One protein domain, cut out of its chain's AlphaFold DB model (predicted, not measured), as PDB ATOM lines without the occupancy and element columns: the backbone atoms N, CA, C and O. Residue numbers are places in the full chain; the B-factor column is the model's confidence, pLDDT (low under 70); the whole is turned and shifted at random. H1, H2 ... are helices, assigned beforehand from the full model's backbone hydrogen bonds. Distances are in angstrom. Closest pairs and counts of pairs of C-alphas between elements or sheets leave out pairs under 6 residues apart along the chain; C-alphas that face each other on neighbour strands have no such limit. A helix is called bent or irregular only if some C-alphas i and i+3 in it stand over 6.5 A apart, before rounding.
ATOM      1  N   GLU A   8      -5.488 -60.776 -54.679       93.31
ATOM      2  CA  GLU A   8      -5.768 -61.787 -53.652       93.31
ATOM      3  C   GLU A   8      -5.364 -61.287 -52.261       93.31
ATOM      4  O   GLU A   8      -6.195 -61.258 -51.361       93.31
ATOM      5  N   PHE A   9      -4.144 -60.759 -52.118       94.25
ATOM      6  CA  PHE A   9      -3.681 -60.128 -50.882       94.25
ATOM      7  C   PHE A   9      -4.582 -58.962 -50.448       94.25
ATOM      8  O   PHE A   9      -4.892 -58.814 -49.266       94.25
ATOM      9  N   LEU A  10      -4.995 -58.109 -51.392       95.25
ATOM     10  CA  LEU A  10      -5.879 -56.982 -51.089       95.25
ATOM     11  C   LEU A  10      -7.248 -57.461 -50.606       95.25
ATOM     12  O   LEU A  10      -7.769 -56.920 -49.635       95.25
ATOM     13  N   LEU A  11      -7.809 -58.483 -51.253       96.38
ATOM     14  CA  LEU A  11      -9.087 -59.059 -50.860       96.38
ATOM     15  C   LEU A  11      -9.008 -59.691 -49.469       96.38
ATOM     16  O   LEU A  11      -9.843 -59.373 -48.629       96.38
ATOM     17  N   GLU A  12      -7.976 -60.490 -49.187       95.69
ATOM     18  CA  GLU A  12      -7.744 -61.060 -47.853       95.69
ATOM     19  C   GLU A  12      -7.640 -59.972 -46.776       95.69
ATOM     20  O   GLU A  12      -8.187 -60.108 -45.677       95.69
ATOM     21  N   TYR A  13      -6.960 -58.862 -47.082       95.38
ATOM     22  CA  TYR A  13      -6.859 -57.734 -46.161       95.38
ATOM     23  C   TYR A  13      -8.221 -57.072 -45.908       95.38
ATOM     24  O   TYR A  13      -8.572 -56.826 -44.752       95.38
ATOM     25  N   VAL A  14      -8.998 -56.812 -46.964       96.25
ATOM     26  CA  VAL A  14     -10.343 -56.225 -46.856       96.25
ATOM     27  C   VAL A  14     -11.277 -57.151 -46.076       96.25
ATOM     28  O   VAL A  14     -11.978 -56.680 -45.185       96.25
ATOM     29  N   GLU A  15     -11.249 -58.460 -46.331       96.44
ATOM     30  CA  GLU A  15     -12.027 -59.454 -45.582       96.44
ATOM     31  C   GLU A  15     -11.656 -59.474 -44.097       96.44
ATOM     32  O   GLU A  15     -12.534 -59.508 -43.226       96.44
ATOM     33  N   SER A  16     -10.357 -59.418 -43.796       94.94
ATOM     34  CA  SER A  16      -9.854 -59.379 -42.425       94.94
ATOM     35  C   SER A  16     -10.336 -58.133 -41.679       94.94
ATOM     36  O   SER A  16     -10.853 -58.251 -40.567       94.94
ATOM     37  N   GLU A  17     -10.219 -56.948 -42.288       95.38
ATOM     38  CA  GLU A  17     -10.686 -55.693 -41.688       95.38
ATOM     39  C   GLU A  17     -12.221 -55.645 -41.586       95.38
ATOM     40  O   GLU A  17     -12.738 -55.232 -40.551       95.38
ATOM     41  N   ASN A  18     -12.959 -56.128 -42.591       94.00
ATOM     42  CA  ASN A  18     -14.424 -56.196 -42.567       94.00
ATOM     43  C   ASN A  18     -14.924 -57.066 -41.404       94.00
ATOM     44  O   ASN A  18     -15.825 -56.672 -40.668       94.00
ATOM     45  N   LYS A  19     -14.286 -58.225 -41.186       93.25
ATOM     46  CA  LYS A  19     -14.600 -59.116 -40.062       93.25
ATOM     47  C   LYS A  19     -14.196 -58.521 -38.715       93.25
ATOM     48  O   LYS A  19     -14.938 -58.646 -37.749       93.25
ATOM     49  N   LYS A  20     -13.010 -57.913 -38.633       91.88
ATOM     50  CA  LYS A  20     -12.471 -57.346 -37.389       91.88
ATOM     51  C   LYS A  20     -13.318 -56.189 -36.860       91.88
ATOM     52  O   LYS A  20     -13.436 -56.049 -35.649       91.88
ATOM     53  N   ASN A  21     -13.845 -55.362 -37.758       87.94
ATOM     54  CA  ASN A  21     -14.598 -54.158 -37.413       87.94
ATOM     55  C   ASN A  21     -16.119 -54.343 -37.576       87.94
ATOM     56  O   ASN A  21     -16.853 -53.368 -37.482       87.94
ATOM     57  N   GLU A  22     -16.579 -55.576 -37.831       90.06
ATOM     58  CA  GLU A  22     -17.999 -55.939 -37.950       90.06
ATOM     59  C   GLU A  22     -18.780 -55.070 -38.959       90.06
ATOM     60  O   GLU A  22     -19.961 -54.791 -38.773       90.06
ATOM     61  N   CYS A  23     -18.136 -54.663 -40.063       86.44
ATOM     62  CA  CYS A  23     -18.733 -53.749 -41.050       86.44
ATOM     63  C   CYS A  23     -19.816 -54.405 -41.929       86.44
ATOM     64  O   CYS A  23     -20.489 -53.715 -42.687       86.44
ATOM     65  N   ASN A  24     -19.982 -55.732 -41.860       91.00
ATOM     66  CA  ASN A  24     -21.017 -56.505 -42.564       91.00
ATOM     67  C   ASN A  24     -21.074 -56.297 -44.094       91.00
ATOM     68  O   ASN A  24     -22.107 -56.530 -44.725       91.00
ATOM     69  N   VAL A  25     -19.957 -55.919 -44.722       92.69
ATOM     70  CA  VAL A  25     -19.876 -55.710 -46.174       92.69
ATOM     71  C   VAL A  25     -19.812 -57.057 -46.906       92.69
ATOM     72  O   VAL A  25     -19.057 -57.952 -46.521       92.69
ATOM     73  N   SER A  26     -20.607 -57.220 -47.968       94.50
ATOM     74  CA  SER A  26     -20.659 -58.456 -48.768       94.50
ATOM     75  C   SER A  26     -19.378 -58.688 -49.583       94.50
ATOM     76  O   SER A  26     -18.650 -57.749 -49.897       94.50
ATOM     77  N   LEU A  27     -19.119 -59.933 -50.004       93.94
ATOM     78  CA  LEU A  27     -17.956 -60.260 -50.844       93.94
ATOM     79  C   LEU A  27     -17.941 -59.503 -52.181       93.94
ATOM     80  O   LEU A  27     -16.884 -59.077 -52.646       93.94
ATOM     81  N   GLU A  28     -19.109 -59.312 -52.794       93.69
ATOM     82  CA  GLU A  28     -19.241 -58.517 -54.018       93.69
ATOM     83  C   GLU A  28     -18.787 -57.071 -53.785       93.69
ATOM     84  O   GLU A  28     -17.994 -56.528 -54.554       93.69
ATOM     85  N   ASN A  29     -19.222 -56.473 -52.680       94.44
ATOM     86  CA  ASN A  29     -18.878 -55.108 -52.309       94.44
ATOM     87  C   ASN A  29     -17.408 -54.972 -51.894       94.44
ATOM     88  O   ASN A  29     -16.739 -54.021 -52.294       94.44
ATOM     89  N   MET A  30     -16.850 -55.965 -51.196       95.56
ATOM     90  CA  MET A  30     -15.414 -56.021 -50.906       95.56
ATOM     91  C   MET A  30     -14.580 -56.069 -52.192       95.56
ATOM     92  O   MET A  30     -13.546 -55.414 -52.280       95.56
ATOM     93  N   ASN A  31     -15.050 -56.755 -53.237       94.19
ATOM     94  CA  ASN A  31     -14.382 -56.730 -54.539       94.19
ATOM     95  C   ASN A  31     -14.383 -55.339 -55.189       94.19
ATOM     96  O   ASN A  31     -13.415 -55.014 -55.880       94.19
ATOM     97  N   LYS A  32     -15.419 -54.520 -54.954       93.88
ATOM     98  CA  LYS A  32     -15.447 -53.112 -55.386       93.88
ATOM     99  C   LYS A  32     -14.426 -52.281 -54.616       93.88
ATOM    100  O   LYS A  32     -13.669 -51.545 -55.239       93.88
ATOM    101  N   ILE A  33     -14.327 -52.469 -53.297       94.19
ATOM    102  CA  ILE A  33     -13.290 -51.838 -52.459       94.19
ATOM    103  C   ILE A  33     -11.890 -52.168 -52.991       94.19
ATOM    104  O   ILE A  33     -11.067 -51.271 -53.146       94.19
ATOM    105  N   VAL A  34     -11.624 -53.433 -53.329       94.44
ATOM    106  CA  VAL A  34     -10.334 -53.832 -53.912       94.44
ATOM    107  C   VAL A  34     -10.076 -53.124 -55.243       94.44
ATOM    108  O   VAL A  34      -8.987 -52.593 -55.438       94.44
ATOM    109  N   SER A  35     -11.071 -53.038 -56.130       92.19
ATOM    110  CA  SER A  35     -10.929 -52.305 -57.397       92.19
ATOM    111  C   SER A  35     -10.666 -50.807 -57.188       92.19
ATOM    112  O   SER A  35      -9.880 -50.210 -57.921       92.19
ATOM    113  N   LEU A  36     -11.268 -50.198 -56.162       91.94
ATOM    114  CA  LEU A  36     -10.997 -48.810 -55.777       91.94
ATOM    115  C   LEU A  36      -9.562 -48.626 -55.268       91.94
ATOM    116  O   LEU A  36      -8.893 -47.669 -55.646       91.94
ATOM    117  N   ILE A  37      -9.056 -49.563 -54.465       92.19
ATOM    118  CA  ILE A  37      -7.659 -49.562 -54.009       92.19
ATOM    119  C   ILE A  37      -6.697 -49.688 -55.194       92.19
ATOM    120  O   ILE A  37      -5.703 -48.966 -55.262       92.19
ATOM    121  N   GLU A  38      -6.985 -50.590 -56.133       90.75
ATOM    122  CA  GLU A  38      -6.186 -50.768 -57.348       90.75
ATOM    123  C   GLU A  38      -6.152 -49.485 -58.191       90.75
ATOM    124  O   GLU A  38      -5.105 -49.157 -58.749       90.75
ATOM    125  N   TYR A  39      -7.257 -48.734 -58.230       88.81
ATOM    126  CA  TYR A  39      -7.343 -47.451 -58.925       88.81
ATOM    127  C   TYR A  39      -6.549 -46.332 -58.234       88.81
ATOM    128  O   TYR A  39      -5.784 -45.626 -58.890       88.81
ATOM    129  N   PHE A  40      -6.690 -46.172 -56.916       84.25
ATOM    130  CA  PHE A  40      -5.977 -45.134 -56.159       84.25
ATOM    131  C   PHE A  40      -4.476 -45.393 -56.016       84.25
ATOM    132  O   PHE A  40      -3.694 -44.458 -55.842       84.25
ATOM    133  N   GLY A  41      -4.081 -46.661 -56.054       85.75
ATOM    134  CA  GLY A  41      -2.715 -47.101 -55.841       85.75
ATOM    135  C   GLY A  41      -2.598 -47.981 -54.603       85.75
ATOM    136  O   GLY A  41      -2.997 -47.624 -53.493       85.75
ATOM    137  N   ILE A  42      -1.961 -49.134 -54.801       87.44
ATOM    138  CA  ILE A  42      -1.801 -50.192 -53.797       87.44
ATOM    139  C   ILE A  42      -1.116 -49.734 -52.504       87.44
ATOM    140  O   ILE A  42      -1.313 -50.355 -51.468       87.44
ATOM    141  N   GLU A  43      -0.336 -48.654 -52.523       88.44
ATOM    142  CA  GLU A  43       0.331 -48.134 -51.321       88.44
ATOM    143  C   GLU A  43      -0.663 -47.576 -50.296       88.44
ATOM    144  O   GLU A  43      -0.423 -47.619 -49.089       88.44
ATOM    145  N   LEU A  44      -1.830 -47.134 -50.768       88.19
ATOM    146  CA  LEU A  44      -2.900 -46.580 -49.947       88.19
ATOM    147  C   LEU A  44      -3.929 -47.638 -49.522       88.19
ATOM    148  O   LEU A  44      -4.970 -47.291 -48.964       88.19
ATOM    149  N   TYR A  45      -3.648 -48.933 -49.719       92.94
ATOM    150  CA  TYR A  45      -4.625 -49.991 -49.454       92.94
ATOM    151  C   TYR A  45      -5.172 -49.976 -48.022       92.94
ATOM    152  O   TYR A  45      -6.375 -50.125 -47.829       92.94
ATOM    153  N   ARG A  46      -4.323 -49.748 -47.008       92.75
ATOM    154  CA  ARG A  46      -4.751 -49.713 -45.598       92.75
ATOM    155  C   ARG A  46      -5.700 -48.554 -45.285       92.75
ATOM    156  O   ARG A  46      -6.789 -48.830 -44.781       92.75
ATOM    157  N   PRO A  47      -5.321 -47.278 -45.521       91.94
ATOM    158  CA  PRO A  47      -6.211 -46.162 -45.222       91.94
ATOM    159  C   PRO A  47      -7.501 -46.222 -46.043       91.94
ATOM    160  O   PRO A  47      -8.567 -46.012 -45.473       91.94
ATOM    161  N   ILE A  48      -7.434 -46.599 -47.325       91.81
ATOM    162  CA  ILE A  48      -8.620 -46.687 -48.189       91.81
ATOM    163  C   ILE A  48      -9.560 -47.806 -47.736       91.81
ATOM    164  O   ILE A  48     -10.759 -47.575 -47.633       91.81
ATOM    165  N   THR A  49      -9.037 -48.993 -47.402       93.88
ATOM    166  CA  THR A  49      -9.861 -50.098 -46.879       93.88
ATOM    167  C   THR A  49     -10.633 -49.661 -45.640       93.88
ATOM    168  O   THR A  49     -11.839 -49.863 -45.564       93.88
ATOM    169  N   ARG A  50      -9.949 -49.039 -44.672       91.81
ATOM    170  CA  ARG A  50     -10.578 -48.600 -43.419       91.81
ATOM    171  C   ARG A  50     -11.626 -47.528 -43.668       91.81
ATOM    172  O   ARG A  50     -12.731 -47.648 -43.154       91.81
ATOM    173  N   LEU A  51     -11.285 -46.528 -44.479       91.25
ATOM    174  CA  LEU A  51     -12.192 -45.450 -44.846       91.25
ATOM    175  C   LEU A  51     -13.457 -46.012 -45.497       91.25
ATOM    176  O   LEU A  51     -14.550 -45.757 -45.006       91.25
ATOM    177  N   LEU A  52     -13.315 -46.829 -46.542       93.50
ATOM    178  CA  LEU A  52     -14.453 -47.374 -47.276       93.50
ATOM    179  C   LEU A  52     -15.296 -48.318 -46.424       93.50
ATOM    180  O   LEU A  52     -16.510 -48.184 -46.428       93.50
ATOM    181  N   LEU A  53     -14.687 -49.233 -45.663       93.94
ATOM    182  CA  LEU A  53     -15.439 -50.156 -44.808       93.94
ATOM    183  C   LEU A  53     -16.207 -49.424 -43.704       93.94
ATOM    184  O   LEU A  53     -17.382 -49.713 -43.495       93.94
ATOM    185  N   SER A  54     -15.570 -48.461 -43.030       90.88
ATOM    186  CA  SER A  54     -16.207 -47.714 -41.936       90.88
ATOM    187  C   SER A  54     -17.377 -46.847 -42.396       90.88
ATOM    188  O   SER A  54     -18.250 -46.537 -41.601       90.88
ATOM    189  N   ASN A  55     -17.413 -46.473 -43.673       91.19
ATOM    190  CA  ASN A  55     -18.427 -45.579 -44.226       91.19
ATOM    191  C   ASN A  55     -19.356 -46.280 -45.221       91.19
ATOM    192  O   ASN A  55     -20.213 -45.635 -45.820       91.19
ATOM    193  N   TRP A  56     -19.187 -47.593 -45.411       93.31
ATOM    194  CA  TRP A  56     -19.795 -48.317 -46.523       93.31
ATOM    195  C   TRP A  56     -21.318 -48.224 -46.520       93.31
ATOM    196  O   TRP A  56     -21.915 -47.948 -47.558       93.31
ATOM    197  N   GLU A  57     -21.942 -48.480 -45.371       92.06
ATOM    198  CA  GLU A  57     -23.398 -48.538 -45.230       92.06
ATOM    199  C   GLU A  57     -24.045 -47.182 -45.526       92.06
ATOM    200  O   GLU A  57     -24.888 -47.093 -46.418       92.06
ATOM    201  N   GLU A  58     -23.580 -46.126 -44.859       93.50
ATOM    202  CA  GLU A  58     -24.123 -44.775 -45.012       93.50
ATOM    203  C   GLU A  58     -23.926 -44.238 -46.436       93.50
ATOM    204  O   GLU A  58     -24.868 -43.747 -47.055       93.50
ATOM    205  N   ILE A  59     -22.726 -44.391 -47.005       94.56
ATOM    206  CA  ILE A  59     -22.461 -43.937 -48.376       94.56
ATOM    207  C   ILE A  59     -23.290 -44.743 -49.384       94.56
ATOM    208  O   ILE A  59     -23.844 -44.182 -50.327       94.56
ATOM    209  N   THR A  60     -23.438 -46.055 -49.180       94.19
ATOM    210  CA  THR A  60     -24.297 -46.882 -50.039       94.19
ATOM    211  C   THR A  60     -25.755 -46.432 -49.970       94.19
ATOM    212  O   THR A  60     -26.422 -46.384 -51.001       94.19
ATOM    213  N   GLU A  61     -26.261 -46.081 -48.786       94.12
ATOM    214  CA  GLU A  61     -27.612 -45.541 -48.625       94.12
ATOM    215  C   GLU A  61     -27.792 -44.226 -49.395       94.12
ATOM    216  O   GLU A  61     -28.784 -44.073 -50.110       94.12
ATOM    217  N   ARG A  62     -26.818 -43.312 -49.332       94.69
ATOM    218  CA  ARG A  62     -26.836 -42.064 -50.113       94.69
ATOM    219  C   ARG A  62     -26.847 -42.337 -51.615       94.69
ATOM    220  O   ARG A  62     -27.734 -41.850 -52.312       94.69
ATOM    221  N   ILE A  63     -25.951 -43.201 -52.098       95.50
ATOM    222  CA  ILE A  63     -25.866 -43.574 -53.521       95.50
ATOM    223  C   ILE A  63     -27.157 -44.237 -54.009       95.50
ATOM    224  O   ILE A  63     -27.612 -43.979 -55.121       95.50
ATOM    225  N   ASN A  64     -27.787 -45.076 -53.187       94.69
ATOM    226  CA  ASN A  64     -29.061 -45.703 -53.537       94.69
ATOM    227  C   ASN A  64     -30.203 -44.686 -53.706       94.69
ATOM    228  O   ASN A  64     -31.195 -44.999 -54.361       94.69
ATOM    229  N   ASN A  65     -30.052 -43.481 -53.149       95.31
ATOM    230  CA  ASN A  65     -30.991 -42.371 -53.275       95.31
ATOM    231  C   ASN A  65     -30.549 -41.306 -54.299       95.31
ATOM    232  O   ASN A  65     -31.199 -40.264 -54.396       95.31
ATOM    233  N   TYR A  66     -29.491 -41.555 -55.079       94.75
ATOM    234  CA  TYR A  66     -29.056 -40.653 -56.149       94.75
ATOM    235  C   TYR A  66     -30.167 -40.381 -57.164       94.75
ATOM    236  O   TYR A  66     -30.835 -41.292 -57.666       94.75
ATOM    237  N   THR A  67     -30.298 -39.113 -57.532       94.25
ATOM    238  CA  THR A  67     -31.130 -38.658 -58.642       94.25
ATOM    239  C   THR A  67     -30.434 -38.897 -59.982       94.25
ATOM    240  O   THR A  67     -29.235 -39.166 -60.052       94.25
ATOM    241  N   GLU A  68     -31.169 -38.758 -61.091       93.31
ATOM    242  CA  GLU A  68     -30.569 -38.825 -62.433       93.31
ATOM    243  C   GLU A  68     -29.426 -37.814 -62.607       93.31
ATOM    244  O   GLU A  68     -28.421 -38.136 -63.233       93.31
ATOM    245  N   SER A  69     -29.548 -36.620 -62.014       89.56
ATOM    246  CA  SER A  69     -28.506 -35.591 -62.077       89.56
ATOM    247  C   SER A  69     -27.225 -36.019 -61.361       89.56
ATOM    248  O   SER A  69     -26.136 -35.724 -61.849       89.56
ATOM    249  N   ASP A  70     -27.341 -36.725 -60.237       91.00
ATOM    250  CA  ASP A  70     -26.182 -37.221 -59.483       91.00
ATOM    251  C   ASP A  70     -25.462 -38.320 -60.279       91.00
ATOM    252  O   ASP A  70     -24.233 -38.340 -60.395       91.00
ATOM    253  N   TRP A  71     -26.238 -39.188 -60.939       95.00
ATOM    254  CA  TRP A  71     -25.698 -40.214 -61.829       95.00
ATOM    255  C   TRP A  71     -24.994 -39.647 -63.063       95.00
ATOM    256  O   TRP A  71     -24.011 -40.242 -63.503       95.00
ATOM    257  N   MET A  72     -25.409 -38.486 -63.588       92.00
ATOM    258  CA  MET A  72     -24.748 -37.875 -64.751       92.00
ATOM    259  C   MET A  72     -23.256 -37.626 -64.509       92.00
ATOM    260  O   MET A  72     -22.444 -37.871 -65.400       92.00
ATOM    261  N   MET A  73     -22.873 -37.175 -63.312       87.94
ATOM    262  CA  MET A  73     -21.462 -36.951 -62.989       87.94
ATOM    263  C   MET A  73     -20.678 -38.268 -62.957       87.94
ATOM    264  O   MET A  73     -19.598 -38.359 -63.545       87.94
ATOM    265  N   ALA A  74     -21.238 -39.303 -62.324       91.19
ATOM    266  CA  ALA A  74     -20.620 -40.625 -62.281       91.19
ATOM    267  C   ALA A  74     -20.467 -41.232 -63.689       91.19
ATOM    268  O   ALA A  74     -19.412 -41.785 -64.012       91.19
ATOM    269  N   ASP A  75     -21.475 -41.072 -64.548       91.06
ATOM    270  CA  ASP A  75     -21.462 -41.562 -65.926       91.06
ATOM    271  C   ASP A  75     -20.412 -40.840 -66.790       91.06
ATOM    272  O   ASP A  75     -19.701 -41.484 -67.565       91.06
ATOM    273  N   GLU A  76     -20.257 -39.517 -66.652       89.44
ATOM    274  CA  GLU A  76     -19.209 -38.771 -67.368       89.44
ATOM    275  C   GLU A  76     -17.802 -39.221 -66.953       89.44
ATOM    276  O   GLU A  76     -16.941 -39.442 -67.809       89.44
ATOM    277  N   ILE A  77     -17.568 -39.433 -65.654       87.06
ATOM    278  CA  ILE A  77     -16.279 -39.938 -65.163       87.06
ATOM    279  C   ILE A  77     -16.036 -41.363 -65.673       87.06
ATOM    280  O   ILE A  77     -14.923 -41.673 -66.114       87.06
ATOM    281  N   GLN A  78     -17.067 -42.214 -65.706       89.19
ATOM    282  CA  GLN A  78     -16.944 -43.602 -66.157       89.19
ATOM    283  C   GLN A  78     -16.448 -43.716 -67.600       89.19
ATOM    284  O   GLN A  78     -15.649 -44.603 -67.905       89.19
ATOM    285  N   LYS A  79     -16.838 -42.785 -68.483       88.88
ATOM    286  CA  LYS A  79     -16.345 -42.743 -69.873       88.88
ATOM    287  C   LYS A  79     -14.824 -42.625 -69.957       88.88
ATOM    288  O   LYS A  79     -14.227 -43.098 -70.921       88.88
ATOM    289  N   THR A  80     -14.205 -41.990 -68.963       85.75
ATOM    290  CA  THR A  80     -12.750 -41.788 -68.888       85.75
ATOM    291  C   THR A  80     -12.049 -42.796 -67.971       85.75
ATOM    292  O   THR A  80     -10.841 -42.982 -68.092       85.75
ATOM    293  N   THR A  81     -12.803 -43.499 -67.115       81.88
ATOM    294  CA  THR A  81     -12.304 -44.465 -66.122       81.88
ATOM    295  C   THR A  81     -13.007 -45.818 -66.271       81.88
ATOM    296  O   THR A  81     -13.740 -46.273 -65.393       81.88
ATOM    297  N   SER A  82     -12.789 -46.498 -67.400       80.00
ATOM    298  CA  SER A  82     -13.522 -47.729 -67.750       80.00
ATOM    299  C   SER A  82     -13.218 -48.944 -66.862       80.00
ATOM    300  O   SER A  82     -13.849 -49.988 -67.010       80.00
ATOM    301  N   THR A  83     -12.221 -48.853 -65.982       85.44
ATOM    302  CA  THR A  83     -11.846 -49.919 -65.041       85.44
ATOM    303  C   THR A  83     -12.743 -49.971 -63.807       85.44
ATOM    304  O   THR A  83     -12.719 -50.972 -63.095       85.44
ATOM    305  N   LEU A  84     -13.522 -48.917 -63.544       88.25
ATOM    306  CA  LEU A  84     -14.453 -48.842 -62.421       88.25
ATOM    307  C   LEU A  84     -15.903 -48.876 -62.915       88.25
ATOM    308  O   LEU A  84     -16.259 -48.289 -63.940       88.25
ATOM    309  N   ASP A  85     -16.760 -49.575 -62.171       90.56
ATOM    310  CA  ASP A  85     -18.200 -49.508 -62.401       90.56
ATOM    311  C   ASP A  85     -18.779 -48.181 -61.877       90.56
ATOM    312  O   ASP A  85     -18.186 -47.521 -61.018       90.56
ATOM    313  N   ARG A  86     -19.950 -47.789 -62.391       92.19
ATOM    314  CA  ARG A  86     -20.591 -46.513 -62.038       92.19
ATOM    315  C   ARG A  86     -20.817 -46.345 -60.533       92.19
ATOM    316  O   ARG A  86     -20.724 -45.236 -60.027       92.19
ATOM    317  N   PHE A  87     -21.091 -47.434 -59.810       93.12
ATOM    318  CA  PHE A  87     -21.340 -47.389 -58.370       93.12
ATOM    319  C   PHE A  87     -20.039 -47.131 -57.608       93.12
ATOM    320  O   PHE A  87     -20.003 -46.325 -56.688       93.12
ATOM    321  N   SER A  88     -18.947 -47.764 -58.036       93.06
ATOM    322  CA  SER A  88     -17.608 -47.512 -57.501       93.06
ATOM    323  C   SER A  88     -17.196 -46.052 -57.719       93.06
ATOM    324  O   SER A  88     -16.597 -45.449 -56.839       93.06
ATOM    325  N   ILE A  89     -17.571 -45.451 -58.850       92.56
ATOM    326  CA  ILE A  89     -17.345 -44.022 -59.108       92.56
ATOM    327  C   ILE A  89     -18.222 -43.139 -58.210       92.56
ATOM    328  O   ILE A  89     -17.715 -42.180 -57.642       92.56
ATOM    329  N   ALA A  90     -19.501 -43.470 -58.026       94.62
ATOM    330  CA  ALA A  90     -20.365 -42.748 -57.088       94.62
ATOM    331  C   ALA A  90     -19.813 -42.793 -55.649       94.62
ATOM    332  O   ALA A  90     -19.751 -41.767 -54.983       94.62
ATOM    333  N   MET A  91     -19.297 -43.949 -55.218       94.12
ATOM    334  CA  MET A  91     -18.595 -44.113 -53.939       94.12
ATOM    335  C   MET A  91     -17.370 -43.199 -53.836       94.12
ATOM    336  O   MET A  91     -17.135 -42.609 -52.789       94.12
ATOM    337  N   LEU A  92     -16.595 -43.049 -54.914       90.12
ATOM    338  CA  LEU A  92     -15.469 -42.112 -54.940       90.12
ATOM    339  C   LEU A  92     -15.914 -40.662 -54.771       90.12
ATOM    340  O   LEU A  92     -15.272 -39.926 -54.028       90.12
ATOM    341  N   ILE A  93     -16.987 -40.266 -55.457       91.31
ATOM    342  CA  ILE A  93     -17.542 -38.914 -55.364       91.31
ATOM    343  C   ILE A  93     -17.988 -38.640 -53.924       91.31
ATOM    344  O   ILE A  93     -17.527 -37.672 -53.335       91.31
ATOM    345  N   GLU A  94     -18.787 -39.522 -53.318       92.81
ATOM    346  CA  GLU A  94     -19.245 -39.360 -51.927       92.81
ATOM    347  C   GLU A  94     -18.086 -39.282 -50.929       92.81
ATOM    348  O   GLU A  94     -18.091 -38.447 -50.035       92.81
ATOM    349  N   VAL A  95     -17.056 -40.116 -51.091       88.62
ATOM    350  CA  VAL A  95     -15.899 -40.125 -50.184       88.62
ATOM    351  C   VAL A  95     -15.055 -38.847 -50.283       88.62
ATOM    352  O   VAL A  95     -14.418 -38.466 -49.301       88.62
ATOM    353  N   LEU A  96     -14.984 -38.223 -51.462       86.81
ATOM    354  CA  LEU A  96     -14.116 -37.067 -51.714       86.81
ATOM    355  C   LEU A  96     -14.842 -35.722 -51.604       86.81
ATOM    356  O   LEU A  96     -14.225 -34.737 -51.201       86.81
ATOM    357  N   GLU A  97     -16.110 -35.678 -52.003       88.12
ATOM    358  CA  GLU A  97     -16.897 -34.452 -52.170       88.12
ATOM    359  C   GLU A  97     -18.238 -34.485 -51.420       88.12
ATOM    360  O   GLU A  97     -18.877 -33.440 -51.286       88.12
ATOM    361  N   GLY A  98     -18.665 -35.654 -50.933       86.50
ATOM    362  CA  GLY A  98     -19.888 -35.802 -50.149       86.50
ATOM    363  C   GLY A  98     -19.776 -35.190 -48.753       86.50
ATOM    364  O   GLY A  98     -18.702 -34.806 -48.287       86.50
ATOM    365  N   GLU A  99     -20.915 -35.096 -48.065       86.94
ATOM    366  CA  GLU A  99     -20.933 -34.676 -46.662       86.94
ATOM    367  C   GLU A  99     -20.207 -35.702 -45.780       86.94
ATOM    368  O   GLU A  99     -20.255 -36.904 -46.054       86.94
ATOM    369  N   ASP A 100     -19.582 -35.254 -44.688       85.75
ATOM    370  CA  ASP A 100     -18.983 -36.168 -43.712       85.75
ATOM    371  C   ASP A 100     -20.024 -37.200 -43.245       85.75
ATOM    372  O   ASP A 100     -21.189 -36.876 -42.990       85.75
ATOM    373  N   THR A 101     -19.618 -38.462 -43.135       83.75
ATOM    374  CA  THR A 101     -20.461 -39.500 -42.532       83.75
ATOM    375  C   THR A 101     -20.567 -39.317 -41.024       83.75
ATOM    376  O   THR A 101     -19.747 -38.632 -40.409       83.75
ATOM    377  N   LEU A 102     -21.511 -40.000 -40.375       78.69
ATOM    378  CA  LEU A 102     -21.623 -39.991 -38.913       78.69
ATOM    379  C   LEU A 102     -20.328 -40.460 -38.233       78.69
ATOM    380  O   LEU A 102     -19.877 -39.848 -37.265       78.69
ATOM    381  N   ASN A 103     -19.671 -41.481 -38.786       72.38
ATOM    382  CA  ASN A 103     -18.402 -42.000 -38.262       72.38
ATOM    383  C   ASN A 103     -17.246 -40.990 -38.381       72.38
ATOM    384  O   ASN A 103     -16.321 -40.990 -37.558       72.38
ATOM    385  N   GLN A 104     -17.290 -40.118 -39.389       69.31
ATOM    386  CA  GLN A 104     -16.342 -39.018 -39.548       69.31
ATOM    387  C   GLN A 104     -16.712 -37.836 -38.644       69.31
ATOM    388  O   GLN A 104     -15.838 -37.288 -37.971       69.31
ATOM    389  N   ALA A 105     -18.002 -37.505 -38.551       65.56
ATOM    390  CA  ALA A 105     -18.534 -36.407 -37.754       65.56
ATOM    391  C   ALA A 105     -18.346 -36.622 -36.242       65.56
ATOM    392  O   ALA A 105     -17.939 -35.696 -35.542       65.56
ATOM    393  N   GLU A 106     -18.549 -37.839 -35.725       59.44
ATOM    394  CA  GLU A 106     -18.304 -38.165 -34.309       59.44
ATOM    395  C   GLU A 106     -16.833 -37.983 -33.902       59.44
ATOM    396  O   GLU A 106     -16.524 -37.698 -32.743       59.44
ATOM    397  N   ASN A 107     -15.912 -38.099 -34.861       56.78
ATOM    398  CA  ASN A 107     -14.481 -37.893 -34.653       56.78
ATOM    399  C   ASN A 107     -13.994 -36.509 -35.124       56.78
ATOM    400  O   ASN A 107     -12.813 -36.184 -34.946       56.78
ATOM    401  N   ALA A 108     -14.874 -35.670 -35.678       53.78
ATOM    402  CA  ALA A 108     -14.524 -34.358 -36.200       53.78
ATOM    403  C   ALA A 108     -14.041 -33.439 -35.067       53.78
ATOM    404  O   ALA A 108     -14.757 -33.113 -34.121       53.78
ATOM    405  N   GLY A 109     -12.771 -33.031 -35.141       54.53
ATOM    406  CA  GLY A 109     -12.136 -32.177 -34.135       54.53
ATOM    407  C   GLY A 109     -11.651 -32.900 -32.871       54.53
ATOM    408  O   GLY A 109     -11.074 -32.249 -31.991       54.53
ATOM    409  N   ARG A 110     -11.798 -34.231 -32.768       61.22
ATOM    410  CA  ARG A 110     -11.198 -34.995 -31.668       61.22
ATOM    411  C   ARG A 110      -9.678 -35.019 -31.839       61.22
ATOM    412  O   ARG A 110      -9.140 -35.600 -32.776       61.22
ATOM    413  N   ARG A 111      -8.958 -34.399 -30.899       64.94
ATOM    414  CA  ARG A 111      -7.502 -34.565 -30.808       64.94
ATOM    415  C   ARG A 111      -7.192 -36.023 -30.484       64.94
ATOM    416  O   ARG A 111      -7.744 -36.564 -29.527       64.94
ATOM    417  N   LEU A 112      -6.283 -36.620 -31.254       71.75
ATOM    418  CA  LEU A 112      -5.689 -37.909 -30.913       71.75
ATOM    419  C   LEU A 112      -5.104 -37.821 -29.499       71.75
ATOM    420  O   LEU A 112      -4.383 -36.871 -29.178       71.75
ATOM    421  N   SER A 113      -5.423 -38.802 -28.664       74.62
ATOM    422  CA  SER A 113      -4.805 -38.947 -27.348       74.62
ATOM    423  C   SER A 113      -3.306 -39.237 -27.479       74.62
ATOM    424  O   SER A 113      -2.820 -39.696 -28.519       74.62
ATOM    425  N   GLU A 114      -2.541 -38.988 -26.413       74.94
ATOM    426  CA  GLU A 114      -1.106 -39.300 -26.400       74.94
ATOM    427  C   GLU A 114      -0.831 -40.793 -26.640       74.94
ATOM    428  O   GLU A 114       0.170 -41.142 -27.266       74.94
ATOM    429  N   GLU A 115      -1.731 -41.672 -26.199       77.75
ATOM    430  CA  GLU A 115      -1.638 -43.120 -26.402       77.75
ATOM    431  C   GLU A 115      -1.840 -43.502 -27.875       77.75
ATOM    432  O   GLU A 115      -1.043 -44.268 -28.424       77.75
ATOM    433  N   GLU A 116      -2.829 -42.904 -28.547       74.75
ATOM    434  CA  GLU A 116      -3.082 -43.095 -29.983       74.75
ATOM    435  C   GLU A 116      -1.913 -42.559 -30.829       74.75
ATOM    436  O   GLU A 116      -1.427 -43.243 -31.731       74.75
ATOM    437  N   LEU A 117      -1.374 -41.383 -30.487       78.94
ATOM    438  CA  LEU A 117      -0.181 -40.822 -31.136       78.94
ATOM    439  C   LEU A 117       1.049 -41.717 -30.962       78.94
ATOM    440  O   LEU A 117       1.845 -41.875 -31.891       78.94
ATOM    441  N   LYS A 118       1.226 -42.305 -29.777       80.69
ATOM    442  CA  LYS A 118       2.350 -43.198 -29.477       80.69
ATOM    443  C   LYS A 118       2.224 -44.533 -30.215       80.69
ATOM    444  O   LYS A 118       3.230 -45.049 -30.695       80.69
ATOM    445  N   ALA A 119       1.007 -45.059 -30.358       75.75
ATOM    446  CA  ALA A 119       0.734 -46.265 -31.135       75.75
ATOM    447  C   ALA A 119       1.021 -46.072 -32.634       75.75
ATOM    448  O   ALA A 119       1.597 -46.963 -33.263       75.75
ATOM    449  N   ILE A 120       0.685 -44.897 -33.183       74.94
ATOM    450  CA  ILE A 120       0.985 -44.528 -34.575       74.94
ATOM    451  C   ILE A 120       2.498 -44.435 -34.803       74.94
ATOM    452  O   ILE A 120       2.999 -45.038 -35.748       74.94
ATOM    453  N   ARG A 121       3.236 -43.745 -33.919       70.75
ATOM    454  CA  ARG A 121       4.707 -43.643 -34.019       70.75
ATOM    455  C   ARG A 121       5.376 -45.012 -33.974       70.75
ATOM    456  O   ARG A 121       6.199 -45.317 -34.822       70.75
ATOM    457  N   LYS A 122       4.944 -45.880 -33.054       73.56
ATOM    458  CA  LYS A 122       5.479 -47.242 -32.949       73.56
ATOM    459  C   LYS A 122       5.257 -48.060 -34.230       73.56
ATOM    460  O   LYS A 122       6.141 -48.801 -34.631       73.56
ATOM    461  N   HIS A 123       4.113 -47.897 -34.895       66.88
ATOM    462  CA  HIS A 123       3.843 -48.553 -36.181       66.88
ATOM    463  C   HIS A 123       4.651 -47.984 -37.359       66.88
ATOM    464  O   HIS A 123       4.786 -48.672 -38.368       66.88
ATOM    465  N   GLN A 124       5.146 -46.745 -37.261       54.19
ATOM    466  CA  GLN A 124       6.032 -46.133 -38.259       54.19
ATOM    467  C   GLN A 124       7.497 -46.537 -38.052       54.19
ATOM    468  O   GLN A 124       8.202 -46.721 -39.034       54.19
ATOM    469  N   ASP A 125       7.925 -46.726 -36.800       56.69
ATOM    470  CA  ASP A 125       9.294 -47.137 -36.447       56.69
ATOM    471  C   ASP A 125       9.558 -48.646 -36.654       56.69
ATOM    472  O   ASP A 125      10.706 -49.082 -36.664       56.69
ATOM    473  N   GLU A 126       8.504 -49.459 -36.791       51.16
ATOM    474  CA  GLU A 126       8.586 -50.904 -37.072       51.16
ATOM    475  C   GLU A 126       8.605 -51.237 -38.588       51.16
ATOM    476  O   GLU A 126       8.519 -52.414 -38.953       51.16
ATOM    477  N   GLN A 127       8.715 -50.228 -39.468       45.44
ATOM    478  CA  GLN A 127       8.947 -50.373 -40.919       45.44
ATOM    479  C   GLN A 127      10.410 -50.124 -41.295       45.44
ATOM    480  O   GLN A 127      10.872 -50.807 -42.239       45.44
TER     481      GLN A 127
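What this domain is: This is residues 8 to 127 of the 127 residues of an uncharacterized protein of Veillonella rogosae JCM 15642 (UniProt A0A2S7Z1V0). Two small groups of crossed helices, H1 with H2 and the arm H3a, and H5 with the arm H3b and H4, make a compact body, and the bent helix H3 runs from one group into the other. The last stretch, residues 109 to 127 with H7, sticks out from this body as a free arm. The printed part has 120 residues with seven named helices, H1 to H7 in order, and no named strand; the class is all helix. The whole is compact, with a radius of gyration of the C-alphas of 15.7 A, and spans 46 by 34 by 25 A.

Where its parts are: Find C-alpha 8 at (-5.768, -61.787, -53.652); from there H1 runs to residue 20, 18.1 A. H2 follows at residues 27 to 40, 20.0 A. H3, residues 42 to 64, was assigned as one helix by its hydrogen bonds but is bent: C-alphas 54 and 57 are 8.0 A apart. Its arms are H3a, residues 42 to 54, 18.8 A, and H3b, residues 57 to 64, 10.4 A. H3a is irregular, with C-alphas 43 and 46 at 7.8 A. Next come H4, residues 68 to 80, 19.2 A; H5, residues 86 to 97, 16.0 A; and H6, residues 102 to 105, 4.9 A. H7, residues 114 to 125, 16.4 A, ends at C-alpha 125, (9.294, -47.137, -36.447).

How they stand to each other: Look first at Leu 10 and Val 34, the closest C-alphas of H1 and H2, 6.1 A apart; the two touch at a steep tilt of 60 degrees, opposite ways, H1 with residues 10 to 15 alone. H1 touches H3a at Val 14 and Thr 49, C-alphas 6.1 A apart, at a shallow tilt of 30 degrees, the same way. H2 and H3a form a helical hairpin, closest at the C-alphas of Ile 37 and Tyr 45, 5.5 A, with a steep tilt of 43 degrees. H3a and H3b are about perpendicular, at 88 degrees. H5 touches H3b, closest at the C-alphas of Ala 90 and Ile 63, 6.6 A, and H4, at those of Ala 90 and Ala 74, 5.6 A. H2 and H5 only just touch, with 3 pairs of C-alphas within 8 A, closest at Lys 32 and Ser 88, 6.4 A. H6 is close to H3a but not clearly touching. H7 touches no helix. Every O i to N i+4 pair is within hydrogen-bond range in H1, H2, H3b, H5 and H7, against 7 of 9 in H3a and 6 of 9 in H4; H6 is too short for one.

The domain as a whole: The two C-alphas farthest apart, those of Glu 68 and Asp 125, are 48.3 A apart. The printed part has no cut, and no link is long. Look for pLDDT under 70 at residues 104 to 111 and 123 to 127.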